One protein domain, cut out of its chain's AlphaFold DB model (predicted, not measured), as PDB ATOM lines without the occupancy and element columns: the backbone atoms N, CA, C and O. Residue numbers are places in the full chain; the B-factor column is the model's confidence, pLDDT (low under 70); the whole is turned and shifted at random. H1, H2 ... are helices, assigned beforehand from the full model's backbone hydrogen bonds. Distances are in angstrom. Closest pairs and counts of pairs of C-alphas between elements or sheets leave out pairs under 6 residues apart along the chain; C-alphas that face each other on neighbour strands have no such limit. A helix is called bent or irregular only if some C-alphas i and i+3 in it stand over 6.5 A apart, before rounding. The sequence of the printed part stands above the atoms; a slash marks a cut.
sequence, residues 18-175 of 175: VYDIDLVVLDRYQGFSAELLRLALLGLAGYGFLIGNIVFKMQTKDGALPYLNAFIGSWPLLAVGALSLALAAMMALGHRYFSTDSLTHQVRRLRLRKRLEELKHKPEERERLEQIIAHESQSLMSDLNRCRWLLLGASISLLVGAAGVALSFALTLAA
ATOM      1  N   VAL A  18      12.884 -25.081  -1.486       77.50
ATOM      2  CA  VAL A  18      12.708 -24.950  -0.029       77.50
ATOM      3  C   VAL A  18      13.700 -25.812   0.753       77.50
ATOM      4  O   VAL A  18      14.102 -25.420   1.843       77.50
ATOM      5  N   TYR A  19      14.090 -26.979   0.231       79.88
ATOM      6  CA  TYR A  19      15.002 -27.889   0.934       79.88
ATOM      7  C   TYR A  19      16.447 -27.808   0.427       79.88
ATOM      8  O   TYR A  19      17.346 -28.335   1.078       79.88
ATOM      9  N   ASP A  20      16.682 -27.164  -0.718       86.81
ATOM     10  CA  ASP A  20      18.003 -27.108  -1.346       86.81
ATOM     11  C   ASP A  20      19.027 -26.375  -0.465       86.81
ATOM     12  O   ASP A  20      20.141 -26.850  -0.268       86.81
ATOM     13  N   ILE A  21      18.615 -25.278   0.181       86.31
ATOM     14  CA  ILE A  21      19.467 -24.534   1.124       86.31
ATOM     15  C   ILE A  21      19.897 -25.433   2.292       86.31
ATOM     16  O   ILE A  21      21.072 -25.452   2.663       86.31
ATOM     17  N   ASP A  22      18.965 -26.208   2.848       86.00
ATOM     18  CA  ASP A  22      19.243 -27.115   3.964       86.00
ATOM     19  C   ASP A  22      20.192 -28.249   3.547       86.00
ATOM     20  O   ASP A  22      21.084 -28.621   4.312       86.00
ATOM     21  N   LEU A  23      20.051 -28.764   2.320       87.81
ATOM     22  CA  LEU A  23      20.972 -29.755   1.761       87.81
ATOM     23  C   LEU A  23      22.370 -29.189   1.552       87.81
ATOM     24  O   LEU A  23      23.343 -29.860   1.885       87.81
ATOM     25  N   VAL A  24      22.485 -27.963   1.043       91.38
ATOM     26  CA  VAL A  24      23.784 -27.304   0.867       91.38
ATOM     27  C   VAL A  24      24.468 -27.116   2.219       91.38
ATOM     28  O   VAL A  24      25.655 -27.407   2.355       91.38
ATOM     29  N   VAL A  25      23.735 -26.672   3.243       89.00
ATOM     30  CA  VAL A  25      24.279 -26.538   4.602       89.00
ATOM     31  C   VAL A  25      24.726 -27.898   5.141       89.00
ATOM     32  O   VAL A  25      25.837 -28.018   5.659       89.00
ATOM     33  N   LEU A  26      23.897 -28.931   4.986       88.06
ATOM     34  CA  LEU A  26      24.226 -30.290   5.401       88.06
ATOM     35  C   LEU A  26      25.492 -30.815   4.717       88.06
ATOM     36  O   LEU A  26      26.358 -31.367   5.395       88.06
ATOM     37  N   ASP A  27      25.614 -30.629   3.405       91.19
ATOM     38  CA  ASP A  27      26.766 -31.074   2.621       91.19
ATOM     39  C   ASP A  27      28.062 -30.420   3.123       91.19
ATOM     40  O   ASP A  27      29.068 -31.096   3.342       91.19
ATOM     41  N   ARG A  28      28.017 -29.122   3.460       92.69
ATOM     42  CA  ARG A  28      29.152 -28.422   4.088       92.69
ATOM     43  C   ARG A  28      29.527 -29.016   5.447       92.69
ATOM     44  O   ARG A  28      30.712 -29.228   5.705       92.69
ATOM     45  N   TYR A  29      28.549 -29.321   6.301       89.12
ATOM     46  CA  TYR A  29      28.806 -29.953   7.603       89.12
ATOM     47  C   TYR A  29      29.363 -31.374   7.467       89.12
ATOM     48  O   TYR A  29      30.276 -31.758   8.204       89.12
ATOM     49  N   GLN A  30      28.841 -32.162   6.526       90.81
ATOM     50  CA  GLN A  30      29.351 -33.501   6.241       90.81
ATOM     51  C   GLN A  30      30.770 -33.451   5.670       90.81
ATOM     52  O   GLN A  30      31.606 -34.261   6.076       90.81
ATOM     53  N   GLY A  31      31.063 -32.478   4.803       93.31
ATOM     54  CA  GLY A  31      32.404 -32.205   4.291       93.31
ATOM     55  C   GLY A  31      33.393 -31.898   5.414       93.31
ATOM     56  O   GLY A  31      34.419 -32.566   5.528       93.31
ATOM     57  N   PHE A  32      33.044 -30.978   6.315       92.06
ATOM     58  CA  PHE A  32      33.888 -30.635   7.463       92.06
ATOM     59  C   PHE A  32      34.117 -31.829   8.408       92.06
ATOM     60  O   PHE A  32      35.242 -32.115   8.816       92.06
ATOM     61  N   SER A  33      33.068 -32.597   8.710       92.62
ATOM     62  CA  SER A  33      33.179 -33.834   9.498       92.62
ATOM     63  C   SER A  33      34.081 -34.880   8.817       92.62
ATOM     64  O   SER A  33      34.866 -35.553   9.488       92.62
ATOM     65  N   ALA A  34      34.034 -34.991   7.485       93.81
ATOM     66  CA  ALA A  34      34.916 -35.872   6.726       93.81
ATOM     67  C   ALA A  34      36.385 -35.421   6.779       93.81
ATOM     68  O   ALA A  34      37.276 -36.269   6.857       93.81
ATOM     69  N   GLU A  35      36.650 -34.115   6.773       95.69
ATOM     70  CA  GLU A  35      37.997 -33.572   6.968       95.69
ATOM     71  C   GLU A  35      38.528 -33.866   8.373       95.69
ATOM     72  O   GLU A  35      39.637 -34.384   8.500       95.69
ATOM     73  N   LEU A  36      37.722 -33.649   9.420       92.00
ATOM     74  CA  LEU A  36      38.096 -34.003  10.795       92.00
ATOM     75  C   LEU A  36      38.427 -35.492  10.932       92.00
ATOM     76  O   LEU A  36      39.438 -35.851  11.535       92.00
ATOM     77  N   LEU A  37      37.607 -36.364  10.338       94.12
ATOM     78  CA  LEU A  37      37.854 -37.804  10.333       94.12
ATOM     79  C   LEU A  37      39.163 -38.148   9.611       94.12
ATOM     80  O   LEU A  37      39.948 -38.948  10.117       94.12
ATOM     81  N   ARG A  38      39.425 -37.536   8.448       95.44
ATOM     82  CA  ARG A  38      40.681 -37.731   7.707       95.44
ATOM     83  C   ARG A  38      41.887 -37.302   8.533       95.44
ATOM     84  O   ARG A  38      42.856 -38.050   8.586       95.44
ATOM     85  N   LEU A  39      41.823 -36.148   9.196       94.31
ATOM     86  CA  LEU A  39      42.901 -35.659  10.058       94.31
ATOM     87  C   LEU A  39      43.125 -36.573  11.268       94.31
ATOM     88  O   LEU A  39      44.271 -36.889  11.583       94.31
ATOM     89  N   ALA A  40      42.055 -37.060  11.902       93.69
ATOM     90  CA  ALA A  40      42.152 -38.003  13.016       93.69
ATOM     91  C   ALA A  40      42.809 -39.329  12.592       93.69
ATOM     92  O   ALA A  40      43.721 -39.818  13.262       93.69
ATOM     93  N   LEU A  41      42.387 -39.891  11.453       94.81
ATOM     94  CA  LEU A  41      42.955 -41.125  10.902       94.81
ATOM     95  C   LEU A  41      44.400 -40.938  10.436       94.81
ATOM     96  O   LEU A  41      45.226 -41.819  10.662       94.81
ATOM     97  N   LEU A  42      44.723 -39.794   9.831       95.44
ATOM     98  CA  LEU A  42      46.091 -39.444   9.461       95.44
ATOM     99  C   LEU A  42      46.982 -39.337  10.705       95.44
ATOM    100  O   LEU A  42      48.090 -39.864  10.702       95.44
ATOM    101  N   GLY A  43      46.483 -38.717  11.778       91.25
ATOM    102  CA  GLY A  43      47.169 -38.646  13.067       91.25
ATOM    103  C   GLY A  43      47.441 -40.031  13.656       91.25
ATOM    104  O   GLY A  43      48.569 -40.313  14.047       91.25
ATOM    105  N   LEU A  44      46.447 -40.925  13.648       92.88
ATOM    106  CA  LEU A  44      46.600 -42.317  14.095       92.88
ATOM    107  C   LEU A  44      47.587 -43.111  13.229       92.88
ATOM    108  O   LEU A  44      48.413 -43.853  13.760       92.88
ATOM    109  N   ALA A  45      47.526 -42.952  11.907       93.25
ATOM    110  CA  ALA A  45      48.436 -43.617  10.980       93.25
ATOM    111  C   ALA A  45      49.880 -43.127  11.163       93.25
ATOM    112  O   ALA A  45      50.797 -43.940  11.263       93.25
ATOM    113  N   GLY A  46      50.073 -41.809  11.266       90.38
ATOM    114  CA  GLY A  46      51.367 -41.204  11.574       90.38
ATOM    115  C   GLY A  46      51.901 -41.693  12.917       90.38
ATOM    116  O   GLY A  46      53.034 -42.155  13.002       90.38
ATOM    117  N   TYR A  47      51.059 -41.700  13.946       87.50
ATOM    118  CA  TYR A  47      51.402 -42.210  15.271       87.50
ATOM    119  C   TYR A  47      51.866 -43.676  15.239       87.50
ATOM    120  O   TYR A  47      52.946 -43.998  15.738       87.50
ATOM    121  N   GLY A  48      51.102 -44.560  14.589       87.94
ATOM    122  CA  GLY A  48      51.472 -45.968  14.427       87.94
ATOM    123  C   GLY A  48      52.769 -46.152  13.634       87.94
ATOM    124  O   GLY A  48      53.606 -46.982  13.992       87.94
ATOM    125  N   PHE A  49      52.980 -45.336  12.597       88.62
ATOM    126  CA  PHE A  49      54.215 -45.339  11.820       88.62
ATOM    127  C   PHE A  49      55.432 -44.936  12.660       88.62
ATOM    128  O   PHE A  49      56.466 -45.605  12.563       88.62
ATOM    129  N   LEU A  50      55.324 -43.886  13.487       82.62
ATOM    130  CA  LEU A  50      56.420 -43.438  14.349       82.62
ATOM    131  C   LEU A  50      56.795 -44.507  15.381       82.62
ATOM    132  O   LEU A  50      57.974 -44.829  15.507       82.62
ATOM    133  N   ILE A  51      55.822 -45.119  16.061       81.62
ATOM    134  CA  ILE A  51      56.104 -46.218  17.000       81.62
ATOM    135  C   ILE A  51      56.774 -47.388  16.269       81.62
ATOM    136  O   ILE A  51      57.821 -47.879  16.689       81.62
ATOM    137  N   GLY A  52      56.206 -47.798  15.132       81.88
ATOM    138  CA  GLY A  52      56.693 -48.930  14.349       81.88
ATOM    139  C   GLY A  52      58.120 -48.764  13.822       81.88
ATOM    140  O   GLY A  52      58.895 -49.718  13.816       81.88
ATOM    141  N   ASN A  53      58.473 -47.565  13.353       81.56
ATOM    142  CA  ASN A  53      59.733 -47.336  12.646       81.56
ATOM    143  C   ASN A  53      60.806 -46.656  13.488       81.56
ATOM    144  O   ASN A  53      61.978 -46.929  13.264       81.56
ATOM    145  N   ILE A  54      60.445 -45.781  14.421       72.81
ATOM    146  CA  ILE A  54      61.431 -45.045  15.217       72.81
ATOM    147  C   ILE A  54      61.738 -45.838  16.480       72.81
ATOM    148  O   ILE A  54      62.891 -46.189  16.706       72.81
ATOM    149  N   VAL A  55      60.710 -46.212  17.245       69.88
ATOM    150  CA  VAL A  55      60.907 -46.898  18.531       69.88
ATOM    151  C   VAL A  55      61.444 -48.313  18.318       69.88
ATOM    152  O   VAL A  55      62.476 -48.660  18.885       69.88
ATOM    153  N   PHE A  56      60.813 -49.121  17.457       71.75
ATOM    154  CA  PHE A  56      61.212 -50.529  17.310       71.75
ATOM    155  C   PHE A  56      62.433 -50.770  16.405       71.75
ATOM    156  O   PHE A  56      63.187 -51.707  16.664       71.75
ATOM    157  N   LYS A  57      62.676 -49.959  15.359       69.88
ATOM    158  CA  LYS A  57      63.821 -50.195  14.446       69.88
ATOM    159  C   LYS A  57      65.123 -49.518  14.877       69.88
ATOM    160  O   LYS A  57      66.185 -50.029  14.532       69.88
ATOM    161  N   MET A  58      65.094 -48.400  15.616       61.66
ATOM    162  CA  MET A  58      66.341 -47.811  16.145       61.66
ATOM    163  C   MET A  58      66.930 -48.635  17.295       61.66
ATOM    164  O   MET A  58      68.132 -48.592  17.536       61.66
ATOM    165  N   GLN A  59      66.107 -49.455  17.948       57.50
ATOM    166  CA  GLN A  59      66.508 -50.333  19.043       57.50
ATOM    167  C   GLN A  59      67.523 -51.416  18.627       57.50
ATOM    168  O   GLN A  59      68.254 -51.940  19.463       57.50
ATOM    169  N   THR A  60      67.581 -51.769  17.340       53.31
ATOM    170  CA  THR A  60      68.358 -52.920  16.856       53.31
ATOM    171  C   THR A  60      69.813 -52.593  16.517       53.31
ATOM    172  O   THR A  60      70.573 -53.522  16.255       53.31
ATOM    173  N   LYS A  61      70.214 -51.313  16.483       53.88
ATOM    174  CA  LYS A  61      71.538 -50.926  15.965       53.88
ATOM    175  C   LYS A  61      72.626 -50.695  17.017       53.88
ATOM    176  O   LYS A  61      73.748 -51.086  16.733       53.88
ATOM    177  N   ASP A  62      72.317 -50.173  18.209       51.34
ATOM    178  CA  ASP A  62      73.380 -49.713  19.133       51.34
ATOM    179  C   ASP A  62      73.290 -50.214  20.588       51.34
ATOM    180  O   ASP A  62      74.105 -49.824  21.419       51.34
ATOM    181  N   GLY A  63      72.331 -51.076  20.954       53.72
ATOM    182  CA  GLY A  63      72.251 -51.660  22.311       53.72
ATOM    183  C   GLY A  63      71.991 -50.663  23.460       53.72
ATOM    184  O   GLY A  63      71.767 -51.080  24.595       53.72
ATOM    185  N   ALA A  64      71.969 -49.359  23.182       51.25
ATOM    186  CA  ALA A  64      71.606 -48.310  24.118       51.25
ATOM    187  C   ALA A  64      70.073 -48.157  24.177       51.25
ATOM    188  O   ALA A  64      69.400 -48.061  23.150       51.25
ATOM    189  N   LEU A  65      69.519 -48.104  25.396       60.44
ATOM    190  CA  LEU A  65      68.080 -48.008  25.695       60.44
ATOM    191  C   LEU A  65      67.549 -46.585  26.049       60.44
ATOM    192  O   LEU A  65      66.548 -46.514  26.767       60.44
ATOM    193  N   PRO A  66      68.133 -45.439  25.631       62.69
ATOM    194  CA  PRO A  66      67.655 -44.137  26.111       62.69
ATOM    195  C   PRO A  66      66.240 -43.822  25.599       62.69
ATOM    196  O   PRO A  66      65.360 -43.478  26.387       62.69
ATOM    197  N   TYR A  67      65.972 -44.079  24.313       63.16
ATOM    198  CA  TYR A  67      64.673 -43.790  23.696       63.16
ATOM    199  C   TYR A  67      63.533 -44.651  24.244       63.16
ATOM    200  O   TYR A  67      62.403 -44.186  24.341       63.16
ATOM    201  N   LEU A  68      63.813 -45.896  24.643       64.62
ATOM    202  CA  LEU A  68      62.796 -46.792  25.193       64.62
ATOM    203  C   LEU A  68      62.410 -46.408  26.620       64.62
ATOM    204  O   LEU A  68      61.230 -46.421  26.952       64.62
ATOM    205  N   ASN A  69      63.378 -46.015  27.447       64.56
ATOM    206  CA  ASN A  69      63.096 -45.542  28.801       64.56
ATOM    207  C   ASN A  69      62.341 -44.204  28.786       64.56
ATOM    208  O   ASN A  69      61.388 -44.038  29.549       64.56
ATOM    209  N   ALA A  70      62.686 -43.288  27.873       67.62
ATOM    210  CA  ALA A  70      61.926 -42.055  27.653       67.62
ATOM    211  C   ALA A  70      60.506 -42.332  27.114       67.62
ATOM    212  O   ALA A  70      59.535 -41.685  27.520       67.62
ATOM    213  N   PHE A  71      60.356 -43.338  26.246       67.94
ATOM    214  CA  PHE A  71      59.062 -43.776  25.720       67.94
ATOM    215  C   PHE A  71      58.178 -44.424  26.797       67.94
ATOM    216  O   PHE A  71      56.996 -44.107  26.900       67.94
ATOM    217  N   ILE A  72      58.744 -45.280  27.653       70.25
ATOM    218  CA  ILE A  72      58.031 -45.879  28.794       70.25
ATOM    219  C   ILE A  72      57.613 -44.789  29.791       70.25
ATOM    220  O   ILE A  72      56.486 -44.812  30.284       70.25
ATOM    221  N   GLY A  73      58.473 -43.794  30.039       74.56
ATOM    222  CA  GLY A  73      58.159 -42.655  30.907       74.56
ATOM    223  C   GLY A  73      57.029 -41.760  30.380       74.56
ATOM    224  O   GLY A  73      56.275 -41.192  31.167       74.56
ATOM    225  N   SER A  74      56.863 -41.673  29.056       76.94
ATOM    226  CA  SER A  74      55.820 -40.877  28.385       76.94
ATOM    227  C   SER A  74      54.610 -41.696  27.908       76.94
ATOM    228  O   SER A  74      53.668 -41.133  27.347       76.94
ATOM    229  N   TRP A  75      54.572 -43.001  28.208       80.19
ATOM    230  CA  TRP A  75      53.464 -43.909  27.892       80.19
ATOM    231  C   TRP A  75      52.059 -43.359  28.205       80.19
ATOM    232  O   TRP A  75      51.188 -43.457  27.337       80.19
ATOM    233  N   PRO A  76      51.781 -42.761  29.386       83.06
ATOM    234  CA  PRO A  76      50.441 -42.245  29.671       83.06
ATOM    235  C   PRO A  76      50.038 -41.090  28.744       83.06
ATOM    236  O   PRO A  76      48.879 -41.004  28.343       83.06
ATOM    237  N   LEU A  77      50.984 -40.230  28.359       82.69
ATOM    238  CA  LEU A  77      50.732 -39.095  27.470       82.69
ATOM    239  C   LEU A  77      50.438 -39.571  26.039       82.69
ATOM    240  O   LEU A  77      49.493 -39.110  25.395       82.69
ATOM    241  N   LEU A  78      51.193 -40.575  25.595       81.25
ATOM    242  CA  LEU A  78      51.019 -41.264  24.321       81.25
ATOM    243  C   LEU A  78      49.665 -41.988  24.237       81.25
ATOM    244  O   LEU A  78      48.938 -41.840  23.253       81.25
ATOM    245  N   ALA A  79      49.282 -42.708  25.294       87.25
ATOM    246  CA  ALA A  79      47.990 -43.382  25.376       87.25
ATOM    247  C   ALA A  79      46.821 -42.385  25.329       87.25
ATOM    248  O   ALA A  79      45.867 -42.598  24.582       87.25
ATOM    249  N   VAL A  80      46.903 -41.267  26.061       89.19
ATOM    250  CA  VAL A  80      45.881 -40.205  26.016       89.19
ATOM    251  C   VAL A  80      45.798 -39.573  24.622       89.19
ATOM    252  O   VAL A  80      44.695 -39.347  24.120       89.19
ATOM    253  N   GLY A  81      46.933 -39.344  23.956       88.31
ATOM    254  CA  GLY A  81      46.979 -38.854  22.575       88.31
ATOM    255  C   GLY A  81      46.290 -39.802  21.587       88.31
ATOM    256  O   GLY A  81      45.423 -39.390  20.818       88.31
ATOM    257  N   ALA A  82      46.596 -41.098  21.652       89.75
ATOM    258  CA  ALA A  82      45.966 -42.098  20.792       89.75
ATOM    259  C   ALA A  82      44.456 -42.235  21.059       89.75
ATOM    260  O   ALA A  82      43.656 -42.268  20.121       89.75
ATOM    261  N   LEU A  83      44.050 -42.269  22.334       93.75
ATOM    262  CA  LEU A  83      42.643 -42.370  22.728       93.75
ATOM    263  C   LEU A  83      41.836 -41.142  22.301       93.75
ATOM    264  O   LEU A  83      40.713 -41.288  21.823       93.75
ATOM    265  N   SER A  84      42.400 -39.942  22.422       92.19
ATOM    266  CA  SER A  84      41.738 -38.706  21.988       92.19
ATOM    267  C   SER A  84      41.609 -38.611  20.463       92.19
ATOM    268  O   SER A  84      40.561 -38.186  19.973       92.19
ATOM    269  N   LEU A  85      42.588 -39.089  19.685       90.94
ATOM    270  CA  LEU A  85      42.446 -39.193  18.226       90.94
ATOM    271  C   LEU A  85      41.379 -40.222  17.820       90.94
ATOM    272  O   LEU A  85      40.562 -39.954  16.937       90.94
ATOM    273  N   ALA A  86      41.334 -41.376  18.492       94.25
ATOM    274  CA  ALA A  86      40.300 -42.383  18.261       94.25
ATOM    275  C   ALA A  86      38.900 -41.853  18.611       94.25
ATOM    276  O   ALA A  86      37.947 -42.037  17.853       94.25
ATOM    277  N   LEU A  87      38.778 -41.135  19.727       93.56
ATOM    278  CA  LEU A  87      37.532 -40.513  20.157       93.56
ATOM    279  C   LEU A  87      37.086 -39.402  19.197       93.56
ATOM    280  O   LEU A  87      35.902 -39.333  18.871       93.56
ATOM    281  N   ALA A  88      38.019 -38.612  18.655       93.38
ATOM    282  CA  ALA A  88      37.727 -37.639  17.604       93.38
ATOM    283  C   ALA A  88      37.161 -38.313  16.343       93.38
ATOM    284  O   ALA A  88      36.145 -37.866  15.808       93.38
ATOM    285  N   ALA A  89      37.761 -39.426  15.905       93.38
ATOM    286  CA  ALA A  89      37.265 -40.201  14.769       93.38
ATOM    287  C   ALA A  89      35.856 -40.767  15.029       93.38
ATOM    288  O   ALA A  89      34.970 -40.628  14.184       93.38
ATOM    289  N   MET A  90      35.619 -41.346  16.214       94.44
ATOM    290  CA  MET A  90      34.301 -41.860  16.608       94.44
ATOM    291  C   MET A  90      33.239 -40.758  16.652       94.44
ATOM    292  O   MET A  90      32.132 -40.956  16.153       94.44
ATOM    293  N   MET A  91      33.562 -39.586  17.205       91.88
ATOM    294  CA  MET A  91      32.639 -38.450  17.251       91.88
ATOM    295  C   MET A  91      32.339 -37.892  15.855       91.88
ATOM    296  O   MET A  91      31.185 -37.574  15.573       91.88
ATOM    297  N   ALA A  92      33.330 -37.833  14.959       91.31
ATOM    298  CA  ALA A  92      33.118 -37.426  13.570       91.31
ATOM    299  C   ALA A  92      32.197 -38.408  12.818       91.31
ATOM    300  O   ALA A  92      31.264 -37.989  12.132       91.31
ATOM    301  N   LEU A  93      32.395 -39.718  13.001       91.75
ATOM    302  CA  LEU A  93      31.515 -40.763  12.458       91.75
ATOM    303  C   LEU A  93      30.093 -40.673  13.026       91.75
ATOM    304  O   LEU A  93      29.121 -40.703  12.268       91.75
ATOM    305  N   GLY A  94      29.972 -40.505  14.345       90.88
ATOM    306  CA  GLY A  94      28.693 -40.320  15.025       90.88
ATOM    307  C   GLY A  94      27.945 -39.094  14.506       90.88
ATOM    308  O   GLY A  94      26.766 -39.192  14.173       90.88
ATOM    309  N   HIS A  95      28.638 -37.963  14.341       92.62
ATOM    310  CA  HIS A  95      28.077 -36.762  13.723       92.62
ATOM    311  C   HIS A  95      27.506 -37.061  12.333       92.62
ATOM    312  O   HIS A  95      26.368 -36.699  12.051       92.62
ATOM    313  N   ARG A  96      28.243 -37.770  11.464       90.81
ATOM    314  CA  ARG A  96      27.743 -38.149  10.128       90.81
ATOM    315  C   ARG A  96      26.464 -38.980  10.191       90.81
ATOM    316  O   ARG A  96      25.557 -38.743   9.391       90.81
ATOM    317  N   TYR A  97      26.383 -39.919  11.132       89.69
ATOM    318  CA  TYR A  97      25.193 -40.743  11.331       89.69
ATOM    319  C   TYR A  97      23.983 -39.890  11.740       89.69
ATOM    320  O   TYR A  97      22.978 -39.870  11.027       89.69
ATOM    321  N   PHE A  98      24.102 -39.106  12.816       86.75
ATOM    322  CA  PHE A  98      23.002 -38.266  13.310       86.75
ATOM    323  C   PHE A  98      22.603 -37.161  12.329       86.75
ATOM    324  O   PHE A  98      21.422 -36.859  12.187       86.75
ATOM    325  N   SER A  99      23.567 -36.585  11.612       87.44
ATOM    326  CA  SER A  99      23.315 -35.546  10.612       87.44
ATOM    327  C   SER A  99      22.559 -36.070   9.388       87.44
ATOM    328  O   SER A  99      21.852 -35.311   8.734       87.44
ATOM    329  N   THR A 100      22.717 -37.351   9.048       88.19
ATOM    330  CA  THR A 100      21.964 -37.976   7.949       88.19
ATOM    331  C   THR A 100      20.543 -38.328   8.397       88.19
ATOM    332  O   THR A 100      19.582 -38.142   7.651       88.19
ATOM    333  N   ASP A 101      20.393 -38.791   9.639       87.62
ATOM    334  CA  ASP A 101      19.087 -39.108  10.220       87.62
ATOM    335  C   ASP A 101      18.223 -37.844  10.396       87.62
ATOM    336  O   ASP A 101      17.049 -37.820  10.015       87.62
ATOM    337  N   SER A 102      18.821 -36.735  10.850       85.06
ATOM    338  CA  SER A 102      18.126 -35.452  11.016       85.06
ATOM    339  C   SER A 102      17.561 -34.899   9.701       85.06
ATOM    340  O   SER A 102      16.446 -34.369   9.689       85.06
ATOM    341  N   LEU A 103      18.257 -35.094   8.574       86.38
ATOM    342  CA  LEU A 103      17.741 -34.729   7.252       86.38
ATOM    343  C   LEU A 103      16.449 -35.492   6.927       86.38
ATOM    344  O   LEU A 103      15.492 -34.920   6.401       86.38
ATOM    345  N   THR A 104      16.393 -36.777   7.275       85.56
ATOM    346  CA  THR A 104      15.206 -37.610   7.046       85.56
ATOM    347  C   THR A 104      14.009 -37.071   7.836       85.56
ATOM    348  O   THR A 104      12.909 -36.935   7.288       85.56
ATOM    349  N   HIS A 105      14.230 -36.667   9.091       84.56
ATOM    350  CA  HIS A 105      13.219 -35.991   9.911       84.56
ATOM    351  C   HIS A 105      12.788 -34.640   9.322       84.56
ATOM    352  O   HIS A 105      11.595 -34.324   9.298       84.56
ATOM    353  N   GLN A 106      13.720 -33.855   8.780       85.69
ATOM    354  CA  GLN A 106      13.422 -32.566   8.153       85.69
ATOM    355  C   GLN A 106      12.564 -32.709   6.893       85.69
ATOM    356  O   GLN A 106      11.537 -32.034   6.774       85.69
ATOM    357  N   VAL A 107      12.911 -33.628   5.989       85.50
ATOM    358  CA  VAL A 107      12.110 -33.921   4.788       85.50
ATOM    359  C   VAL A 107      10.713 -34.394   5.183       85.50
ATOM    360  O   VAL A 107       9.710 -33.951   4.618       85.50
ATOM    361  N   ARG A 108      10.617 -35.254   6.201       84.88
ATOM    362  CA  ARG A 108       9.332 -35.714   6.730       84.88
ATOM    363  C   ARG A 108       8.490 -34.566   7.284       84.88
ATOM    364  O   ARG A 108       7.298 -34.489   6.984       84.88
ATOM    365  N   ARG A 109       9.101 -33.641   8.028       85.06
ATOM    366  CA  ARG A 109       8.439 -32.434   8.543       85.06
ATOM    367  C   ARG A 109       7.917 -31.548   7.414       85.06
ATOM    368  O   ARG A 109       6.799 -31.046   7.511       85.06
ATOM    369  N   LEU A 110       8.692 -31.364   6.344       85.50
ATOM    370  CA  LEU A 110       8.267 -30.593   5.171       85.50
ATOM    371  C   LEU A 110       7.038 -31.224   4.499       85.50
ATOM    372  O   LEU A 110       6.087 -30.514   4.174       85.50
ATOM    373  N   ARG A 111       7.000 -32.557   4.376       85.94
ATOM    374  CA  ARG A 111       5.837 -33.283   3.829       85.94
ATOM    375  C   ARG A 111       4.596 -33.108   4.703       85.94
ATOM    376  O   ARG A 111       3.513 -32.865   4.182       85.94
ATOM    377  N   LEU A 112       4.758 -33.185   6.026       86.06
ATOM    378  CA  LEU A 112       3.666 -32.955   6.977       86.06
ATOM    379  C   LEU A 112       3.138 -31.517   6.912       86.06
ATOM    380  O   LEU A 112       1.926 -31.326   6.920       86.06
ATOM    381  N   ARG A 113       4.015 -30.511   6.789       85.75
ATOM    382  CA  ARG A 113       3.598 -29.111   6.603       85.75
ATOM    383  C   ARG A 113       2.814 -28.904   5.312       85.75
ATOM    384  O   ARG A 113       1.790 -28.239   5.338       85.75
ATOM    385  N   LYS A 114       3.233 -29.516   4.205       85.94
ATOM    386  CA  LYS A 114       2.471 -29.416   2.957       85.94
ATOM    387  C   LYS A 114       1.096 -30.092   3.067       85.94
ATOM    388  O   LYS A 114       0.094 -29.522   2.652       85.94
ATOM    389  N   ARG A 115       1.014 -31.250   3.730       84.69
ATOM    390  CA  ARG A 115      -0.272 -31.906   4.031       84.69
ATOM    391  C   ARG A 115      -1.177 -31.047   4.924       84.69
ATOM    392  O   ARG A 115      -2.392 -31.061   4.757       84.69
ATOM    393  N   LEU A 116      -0.598 -30.285   5.855       86.75
ATOM    394  CA  LEU A 116      -1.326 -29.323   6.687       86.75
ATOM    395  C   LEU A 116      -1.979 -28.219   5.837       86.75
ATOM    396  O   LEU A 116      -3.123 -27.849   6.093       86.75
ATOM    397  N   GLU A 117      -1.278 -27.716   4.818       85.25
ATOM    398  CA  GLU A 117      -1.804 -26.699   3.895       85.25
ATOM    399  C   GLU A 117      -2.969 -27.218   3.039       85.25
ATOM    400  O   GLU A 117      -3.893 -26.460   2.743       85.25
ATOM    401  N   GLU A 118      -2.956 -28.503   2.678       85.44
ATOM    402  CA  GLU A 118      -4.039 -29.170   1.941       85.44
ATOM    403  C   GLU A 118      -5.282 -29.410   2.827       85.44
ATOM    404  O   GLU A 118      -6.415 -29.386   2.348       85.44
ATOM    405  N   LEU A 119      -5.096 -29.562   4.142       85.12
ATOM    406  CA  LEU A 119      -6.151 -29.831   5.131       85.12
ATOM    407  C   LEU A 119      -6.899 -28.579   5.631       85.12
ATOM    408  O   LEU A 119      -7.617 -28.649   6.630       85.12
ATOM    409  N   LYS A 120      -6.801 -27.440   4.929       78.56
ATOM    410  CA  LYS A 120      -7.419 -26.151   5.315       78.56
ATOM    411  C   LYS A 120      -8.904 -26.227   5.700       78.56
ATOM    412  O   LYS A 120      -9.347 -25.427   6.518       78.56
ATOM    413  N   HIS A 121      -9.660 -27.172   5.143       83.19
ATOM    414  CA  HIS A 121     -11.106 -27.306   5.362       83.19
ATOM    415  C   HIS A 121     -11.503 -28.265   6.498       83.19
ATOM    416  O   HIS A 121     -12.692 -28.414   6.768       83.19
ATOM    417  N   LYS A 122     -10.543 -28.908   7.176       87.00
ATOM    418  CA  LYS A 122     -10.802 -29.870   8.257       87.00
ATOM    419  C   LYS A 122     -10.064 -29.474   9.545       87.00
ATOM    420  O   LYS A 122      -8.942 -29.932   9.767       87.00
ATOM    421  N   PRO A 123     -10.671 -28.640  10.408       84.94
ATOM    422  CA  PRO A 123      -9.989 -28.077  11.578       84.94
ATOM    423  C   PRO A 123      -9.522 -29.142  12.585       84.94
ATOM    424  O   PRO A 123      -8.418 -29.030  13.108       84.94
ATOM    425  N   GLU A 124     -10.290 -30.218  12.787       87.50
ATOM    426  CA  GLU A 124      -9.921 -31.296  13.721       87.50
ATOM    427  C   GLU A 124      -8.685 -32.097  13.268       87.50
ATOM    428  O   GLU A 124      -7.826 -32.451  14.075       87.50
ATOM    429  N   GLU A 125      -8.568 -32.391  11.968       86.06
ATOM    430  CA  GLU A 125      -7.398 -33.092  11.414       86.06
ATOM    431  C   GLU A 125      -6.160 -32.183  11.411       86.06
ATOM    432  O   GLU A 125      -5.036 -32.655  11.604       86.06
ATOM    433  N   ARG A 126      -6.372 -30.874  11.238       86.12
ATOM    434  CA  ARG A 126      -5.327 -29.852  11.243       86.12
ATOM    435  C   ARG A 126      -4.648 -29.735  12.607       86.12
ATOM    436  O   ARG A 126      -3.423 -29.788  12.671       86.12
ATOM    437  N   GLU A 127      -5.424 -29.639  13.685       88.69
ATOM    438  CA  GLU A 127      -4.888 -29.504  15.045       88.69
ATOM    439  C   GLU A 127      -4.032 -30.720  15.439       88.69
ATOM    440  O   GLU A 127      -2.919 -30.576  15.951       88.69
ATOM    441  N   ARG A 128      -4.483 -31.935  15.087       88.25
ATOM    442  CA  ARG A 128      -3.702 -33.170  15.284       88.25
ATOM    443  C   ARG A 128      -2.382 -33.149  14.512       88.25
ATOM    444  O   ARG A 128      -1.354 -33.568  15.042       88.25
ATOM    445  N   LEU A 129      -2.386 -32.672  13.266       87.25
ATOM    446  CA  LEU A 129      -1.167 -32.574  12.461       87.25
ATOM    447  C   LEU A 129      -0.191 -31.527  13.016       87.25
ATOM    448  O   LEU A 129       1.014 -31.777  13.031       87.25
ATOM    449  N   GLU A 130      -0.687 -30.379  13.483       88.44
ATOM    450  CA  GLU A 130       0.139 -29.331  14.098       88.44
ATOM    451  C   GLU A 130       0.843 -29.850  15.356       88.44
ATOM    452  O   GLU A 130       2.047 -29.630  15.512       88.44
ATOM    453  N   GLN A 131       0.150 -30.635  16.189       89.62
ATOM    454  CA  GLN A 131       0.755 -31.301  17.347       89.62
ATOM    455  C   GLN A 131       1.873 -32.278  16.942       89.62
ATOM    456  O   GLN A 131       2.949 -32.276  17.546       89.62
ATOM    457  N   ILE A 132       1.669 -33.072  15.884       88.69
ATOM    458  CA  ILE A 132       2.695 -33.993  15.360       88.69
ATOM    459  C   ILE A 132       3.910 -33.217  14.832       88.69
ATOM    460  O   ILE A 132       5.052 -33.587  15.111       88.69
ATOM    461  N   ILE A 133       3.685 -32.127  14.091       88.81
ATOM    462  CA  ILE A 133       4.755 -31.275  13.552       88.81
ATOM    463  C   ILE A 133       5.550 -30.622  14.685       88.81
ATOM    464  O   ILE A 133       6.781 -30.577  14.612       88.81
ATOM    465  N   ALA A 134       4.874 -30.137  15.730       89.19
ATOM    466  CA  ALA A 134       5.524 -29.557  16.899       89.19
ATOM    467  C   ALA A 134       6.420 -30.589  17.599       89.19
ATOM    468  O   ALA A 134       7.593 -30.305  17.857       89.19
ATOM    469  N   HIS A 135       5.918 -31.810  17.804       89.31
ATOM    470  CA  HIS A 135       6.686 -32.897  18.411       89.31
ATOM    471  C   HIS A 135       7.928 -33.285  17.585       89.31
ATOM    472  O   HIS A 135       9.033 -33.366  18.124       89.31
ATOM    473  N   GLU A 136       7.783 -33.453  16.267       85.88
ATOM    474  CA  GLU A 136       8.915 -33.735  15.367       85.88
ATOM    475  C   GLU A 136       9.932 -32.578  15.350       85.88
ATOM    476  O   GLU A 136      11.140 -32.813  15.312       85.88
ATOM    477  N   SER A 137       9.479 -31.320  15.441       85.94
ATOM    478  CA  SER A 137      10.381 -30.161  15.498       85.94
ATOM    479  C   SER A 137      11.257 -30.157  16.752       85.94
ATOM    480  O   SER A 137      12.440 -29.824  16.677       85.94
ATOM    481  N   GLN A 138      10.699 -30.587  17.885       90.44
ATOM    482  CA  GLN A 138      11.424 -30.686  19.143       90.44
ATOM    483  C   GLN A 138      12.474 -31.805  19.092       90.44
ATOM    484  O   GLN A 138      13.602 -31.599  19.546       90.44
ATOM    485  N   SER A 139      12.137 -32.955  18.493       86.19
ATOM    486  CA  SER A 139      13.101 -34.043  18.276       86.19
ATOM    487  C   SER A 139      14.255 -33.583  17.388       86.19
ATOM    488  O   SER A 139      15.414 -33.716  17.775       86.19
ATOM    489  N   LEU A 140      13.945 -32.935  16.261       86.88
ATOM    490  CA  LEU A 140      14.960 -32.425  15.342       86.88
ATOM    491  C   LEU A 140      15.908 -31.433  16.028       86.88
ATOM    492  O   LEU A 140      17.119 -31.509  15.843       86.88
ATOM    493  N   MET A 141      15.378 -30.515  16.843       88.38
ATOM    494  CA  MET A 141      16.203 -29.546  17.568       88.38
ATOM    495  C   MET A 141      17.155 -30.235  18.557       88.38
ATOM    496  O   MET A 141      18.309 -29.829  18.705       88.38
ATOM    497  N   SER A 142      16.689 -31.296  19.220       88.94
ATOM    498  CA  SER A 142      17.516 -32.117  20.108       88.94
ATOM    499  C   SER A 142      18.650 -32.800  19.344       88.94
ATOM    500  O   SER A 142      19.809 -32.735  19.763       88.94
ATOM    501  N   ASP A 143      18.349 -33.383  18.184       88.38
ATOM    502  CA  ASP A 143      19.340 -34.088  17.371       88.38
ATOM    503  C   ASP A 143      20.362 -33.132  16.745       88.38
ATOM    504  O   ASP A 143      21.559 -33.416  16.765       88.38
ATOM    505  N   LEU A 144      19.937 -31.944  16.302       87.88
ATOM    506  CA  LEU A 144      20.846 -30.891  15.838       87.88
ATOM    507  C   LEU A 144      21.772 -30.399  16.956       87.88
ATOM    508  O   LEU A 144      22.971 -30.219  16.730       87.88
ATOM    509  N   ASN A 145      21.256 -30.238  18.178       90.38
ATOM    510  CA  ASN A 145      22.081 -29.882  19.330       90.38
ATOM    511  C   ASN A 145      23.110 -30.969  19.655       90.38
ATOM    512  O   ASN A 145      24.270 -30.643  19.917       90.38
ATOM    513  N   ARG A 146      22.727 -32.250  19.602       89.12
ATOM    514  CA  ARG A 146      23.667 -33.373  19.759       89.12
ATOM    515  C   ARG A 146      24.737 -33.352  18.675       89.12
ATOM    516  O   ARG A 146      25.913 -33.486  18.992       89.12
ATOM    517  N   CYS A 147      24.342 -33.111  17.426       89.06
ATOM    518  CA  CYS A 147      25.253 -32.976  16.295       89.06
ATOM    519  C   CYS A 147      26.289 -31.871  16.556       89.06
ATOM    520  O   CYS A 147      27.493 -32.115  16.515       89.06
ATOM    521  N   ARG A 148      25.834 -30.679  16.964       90.81
ATOM    522  CA  ARG A 148      26.715 -29.556  17.316       90.81
ATOM    523  C   ARG A 148      27.727 -29.931  18.400       90.81
ATOM    524  O   ARG A 148      28.911 -29.635  18.259       90.81
ATOM    525  N   TRP A 149      27.275 -30.584  19.470       92.56
ATOM    526  CA  TRP A 149      28.153 -31.012  20.561       92.56
ATOM    527  C   TRP A 149      29.150 -32.094  20.135       92.56
ATOM    528  O   TRP A 149      30.304 -32.037  20.552       92.56
ATOM    529  N   LEU A 150      28.749 -33.030  19.271       90.81
ATOM    530  CA  LEU A 150      29.647 -34.041  18.707       90.81
ATOM    531  C   LEU A 150      30.734 -33.413  17.833       90.81
ATOM    532  O   LEU A 150      31.892 -33.806  17.933       90.81
ATOM    533  N   LEU A 151      30.388 -32.417  17.013       90.94
ATOM    534  CA  LEU A 151      31.353 -31.725  16.158       90.94
ATOM    535  C   LEU A 151      32.373 -30.924  16.980       90.94
ATOM    536  O   LEU A 151      33.577 -30.970  16.718       90.94
ATOM    537  N   LEU A 152      31.885 -30.213  18.001       93.81
ATOM    538  CA  LEU A 152      32.730 -29.464  18.927       93.81
ATOM    539  C   LEU A 152      33.655 -30.411  19.704       93.81
ATOM    540  O   LEU A 152      34.860 -30.180  19.773       93.81
ATOM    541  N   GLY A 153      33.101 -31.509  20.226       92.06
ATOM    542  CA  GLY A 153      33.850 -32.549  20.925       92.06
ATOM    543  C   GLY A 153      34.925 -33.185  20.045       92.06
ATOM    544  O   GLY A 153      36.071 -33.289  20.472       92.06
ATOM    545  N   ALA A 154      34.595 -33.520  18.793       92.62
ATOM    546  CA  ALA A 154      35.554 -34.058  17.831       92.62
ATOM    547  C   ALA A 154      36.711 -33.083  17.577       92.62
ATOM    548  O   ALA A 154      37.868 -33.491  17.587       92.62
ATOM    549  N   SER A 155      36.404 -31.795  17.408       93.25
ATOM    550  CA  SER A 155      37.405 -30.755  17.140       93.25
ATOM    551  C   SER A 155      38.352 -30.553  18.328       93.25
ATOM    552  O   SER A 155      39.568 -30.526  18.154       93.25
ATOM    553  N   ILE A 156      37.805 -30.470  19.547       95.19
ATOM    554  CA  ILE A 156      38.599 -30.338  20.778       95.19
ATOM    555  C   ILE A 156      39.457 -31.588  20.991       95.19
ATOM    556  O   ILE A 156      40.652 -31.475  21.248       95.19
ATOM    557  N   SER A 157      38.871 -32.778  20.842       92.81
ATOM    558  CA  SER A 157      39.581 -34.049  21.010       92.81
ATOM    559  C   SER A 157      40.708 -34.211  19.989       92.81
ATOM    560  O   SER A 157      41.790 -34.674  20.339       92.81
ATOM    561  N   LEU A 158      40.492 -33.780  18.742       92.56
ATOM    562  CA  LEU A 158      41.519 -33.779  17.702       92.56
ATOM    563  C   LEU A 158      42.682 -32.852  18.068       92.56
ATOM    564  O   LEU A 158      43.837 -33.251  17.944       92.56
ATOM    565  N   LEU A 159      42.388 -31.637  18.538       94.44
ATOM    566  CA  LEU A 159      43.406 -30.659  18.919       94.44
ATOM    567  C   LEU A 159      44.218 -31.133  20.130       94.44
ATOM    568  O   LEU A 159      45.446 -31.065  20.108       94.44
ATOM    569  N   VAL A 160      43.547 -31.670  21.152       92.88
ATOM    570  CA  VAL A 160      44.199 -32.255  22.333       92.88
ATOM    571  C   VAL A 160      45.052 -33.460  21.942       92.88
ATOM    572  O   VAL A 160      46.195 -33.560  22.384       92.88
ATOM    573  N   GLY A 161      44.544 -34.344  21.081       90.62
ATOM    574  CA  GLY A 161      45.284 -35.513  20.610       90.62
ATOM    575  C   GLY A 161      46.511 -35.145  19.790       90.62
ATOM    576  O   GLY A 161      47.601 -35.644  20.058       90.62
ATOM    577  N   ALA A 162      46.373 -34.213  18.848       90.69
ATOM    578  CA  ALA A 162      47.488 -33.720  18.049       90.69
ATOM    579  C   ALA A 162      48.561 -33.038  18.916       90.69
ATOM    580  O   ALA A 162      49.744 -33.344  18.772       90.69
ATOM    581  N   ALA A 163      48.161 -32.168  19.850       91.25
ATOM    582  CA  ALA A 163      49.083 -31.504  20.768       91.25
ATOM    583  C   ALA A 163      49.772 -32.501  21.711       91.25
ATOM    584  O   ALA A 163      50.984 -32.428  21.902       91.25
ATOM    585  N   GLY A 164      49.026 -33.462  22.261       87.50
ATOM    586  CA  GLY A 164      49.564 -34.494  23.149       87.50
ATOM    587  C   GLY A 164      50.589 -35.384  22.450       87.50
ATOM    588  O   GLY A 164      51.664 -35.632  22.996       87.50
ATOM    589  N   VAL A 165      50.300 -35.804  21.215       86.44
ATOM    590  CA  VAL A 165      51.243 -36.570  20.392       86.44
ATOM    591  C   VAL A 165      52.489 -35.736  20.081       86.44
ATOM    592  O   VAL A 165      53.601 -36.214  20.294       86.44
ATOM    593  N   ALA A 166      52.327 -34.481  19.651       87.94
ATOM    594  CA  ALA A 166      53.453 -33.599  19.337       87.94
ATOM    595  C   ALA A 166      54.364 -33.348  20.551       87.94
ATOM    596  O   ALA A 166      55.584 -33.455  20.434       87.94
ATOM    597  N   LEU A 167      53.785 -33.070  21.725       87.88
ATOM    598  CA  LEU A 167      54.531 -32.883  22.973       87.88
ATOM    599  C   LEU A 167      55.238 -34.162  23.420       87.88
ATOM    600  O   LEU A 167      56.397 -34.098  23.821       87.88
ATOM    601  N   SER A 168      54.575 -35.318  23.321       83.00
ATOM    602  CA  SER A 168      55.198 -36.605  23.654       83.00
ATOM    603  C   SER A 168      56.438 -36.834  22.794       83.00
ATOM    604  O   SER A 168      57.499 -37.152  23.320       83.00
ATOM    605  N   PHE A 169      56.335 -36.578  21.485       79.06
ATOM    606  CA  PHE A 169      57.475 -36.719  20.587       79.06
ATOM    607  C   PHE A 169      58.590 -35.716  20.873       79.06
ATOM    608  O   PHE A 169      59.756 -36.111  20.921       79.06
ATOM    609  N   ALA A 170      58.253 -34.448  21.116       83.88
ATOM    610  CA  ALA A 170      59.235 -33.428  21.472       83.88
ATOM    611  C   ALA A 170      60.023 -33.814  22.734       83.88
ATOM    612  O   ALA A 170      61.244 -33.691  22.751       83.88
ATOM    613  N   LEU A 171      59.344 -34.350  23.755       81.12
ATOM    614  CA  LEU A 171      59.990 -34.840  24.973       81.12
ATOM    615  C   LEU A 171      60.864 -36.070  24.709       81.12
ATOM    616  O   LEU A 171      61.978 -36.130  25.215       81.12
ATOM    617  N   THR A 172      60.405 -37.028  23.897       74.69
ATOM    618  CA  THR A 172      61.208 -38.223  23.571       74.69
ATOM    619  C   THR A 172      62.435 -37.931  22.711       74.69
ATOM    620  O   THR A 172      63.379 -38.707  22.757       74.69
ATOM    621  N   LEU A 173      62.423 -36.857  21.914       72.31
ATOM    622  CA  LEU A 173      63.567 -36.433  21.096       72.31
ATOM    623  C   LEU A 173      64.547 -35.540  21.864       72.31
ATOM    624  O   LEU A 173      65.708 -35.449  21.478       72.31
ATOM    625  N   ALA A 174      64.076 -34.841  22.898       74.31
ATOM    626  CA  ALA A 174      64.912 -33.996  23.748       74.31
ATOM    627  C   ALA A 174      65.636 -34.777  24.863       74.31
ATOM    628  O   ALA A 174      66.541 -34.220  25.484       74.31
ATOM    629  N   ALA A 175      65.214 -36.018  25.128       63.91
ATOM    630  CA  ALA A 175      65.793 -36.937  26.110       63.91
ATOM    631  C   ALA A 175      66.851 -37.851  25.476       63.91
ATOM    632  O   ALA A 175      67.871 -38.106  26.156       63.91
TER     633      ALA A 175
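What this domain is: This is residues 18 to 175 of the 175 residues of an uncharacterized protein of Permianibacter aggregans (UniProt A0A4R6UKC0). The model is a long, thin rod of three helices running up and down along one another: H2b and H3 make a long helical hairpin, and H1 runs alongside it, packed mostly on H2b. At the end where H1 turns into H2, a short arm, H2a, is bent off at an angle beside the last turns of H3, and residues 60 to 65, of which 60 to 62 belong to H1, stick out. The printed part has 158 residues, with three named helices in the order H1, H2, H3 and no named strand; the class is all helix. The whole is extended, with a radius of gyration of the C-alphas of 24.4 A and spans of 88 by 23 by 18 A.

How they stand to each other: The longest helix by residues, H2, residues 66 to 118, was assigned as one helix by its hydrogen bonds but is bent: C-alphas 73 and 76 are 7.8 A apart. Its arms, H2a, residues 66 to 73, and H2b, residues 76 to 118, stand at a steep tilt of 52 degrees. H2b and H3, residues 123 to 174, form a helical hairpin and touch at a shallow tilt of 18 degrees, opposite ways; their closest C-alphas, of Ala 88 and Ala 154, are 4.2 A apart. H1, residues 18 to 62, touches H2b at a shallow tilt of 14 degrees, opposite ways, closest at the C-alphas of Leu 37 and Ala 89, 5.1 A apart. H1, H2b and H3 are an up and down bundle, each running against the one before it. With residues 33 to 47 alone, H1 touches H3 the same way at 24 degrees, a shallow tilt; the closest C-alphas, of Ala 40 and Leu 158, are 6.3 A apart. H3 touches H2a with residues 171 to 173 alone, at a tilt of 36 degrees, only just steep; the closest C-alphas, of Ala 70 and Thr 172, are 5.6 A apart. H1 and H2a are close but not clearly touching, the C-alphas of Val 55 and Leu 68 being 6.9 A apart. In H2a every O i to N i+4 pair is within hydrogen-bond range, against 34 of 41 in H1, 38 of 39 in H2b and 47 of 48 in H3.

Where its parts are: H2b is 62.5 A long and ends at C-alpha 118, (-4.039, -29.170, 1.941). H2a, 10.7 A long, begins at C-alpha 66. H3, 76.1 A long, ends at C-alpha 174, (64.912, -33.996, 23.748). H1, 68.3 A long, begins at C-alpha 18, (12.708, -24.950, -0.029), and is only just irregular, with C-alphas 59 and 62 6.9 A apart.

The domain as a whole: The two C-alphas farthest apart, of Asp 62 and His 121, are 88.5 A apart. The printed part has no cut, and the links H1 to H2 and H2 to H3 are tight. Residues 60 to 65, of which 60 to 62 belong to H1, stand free. The mean pLDDT of the printed part is 84.9; residue 55, residues 57 to 71 and residue 175 are under 70.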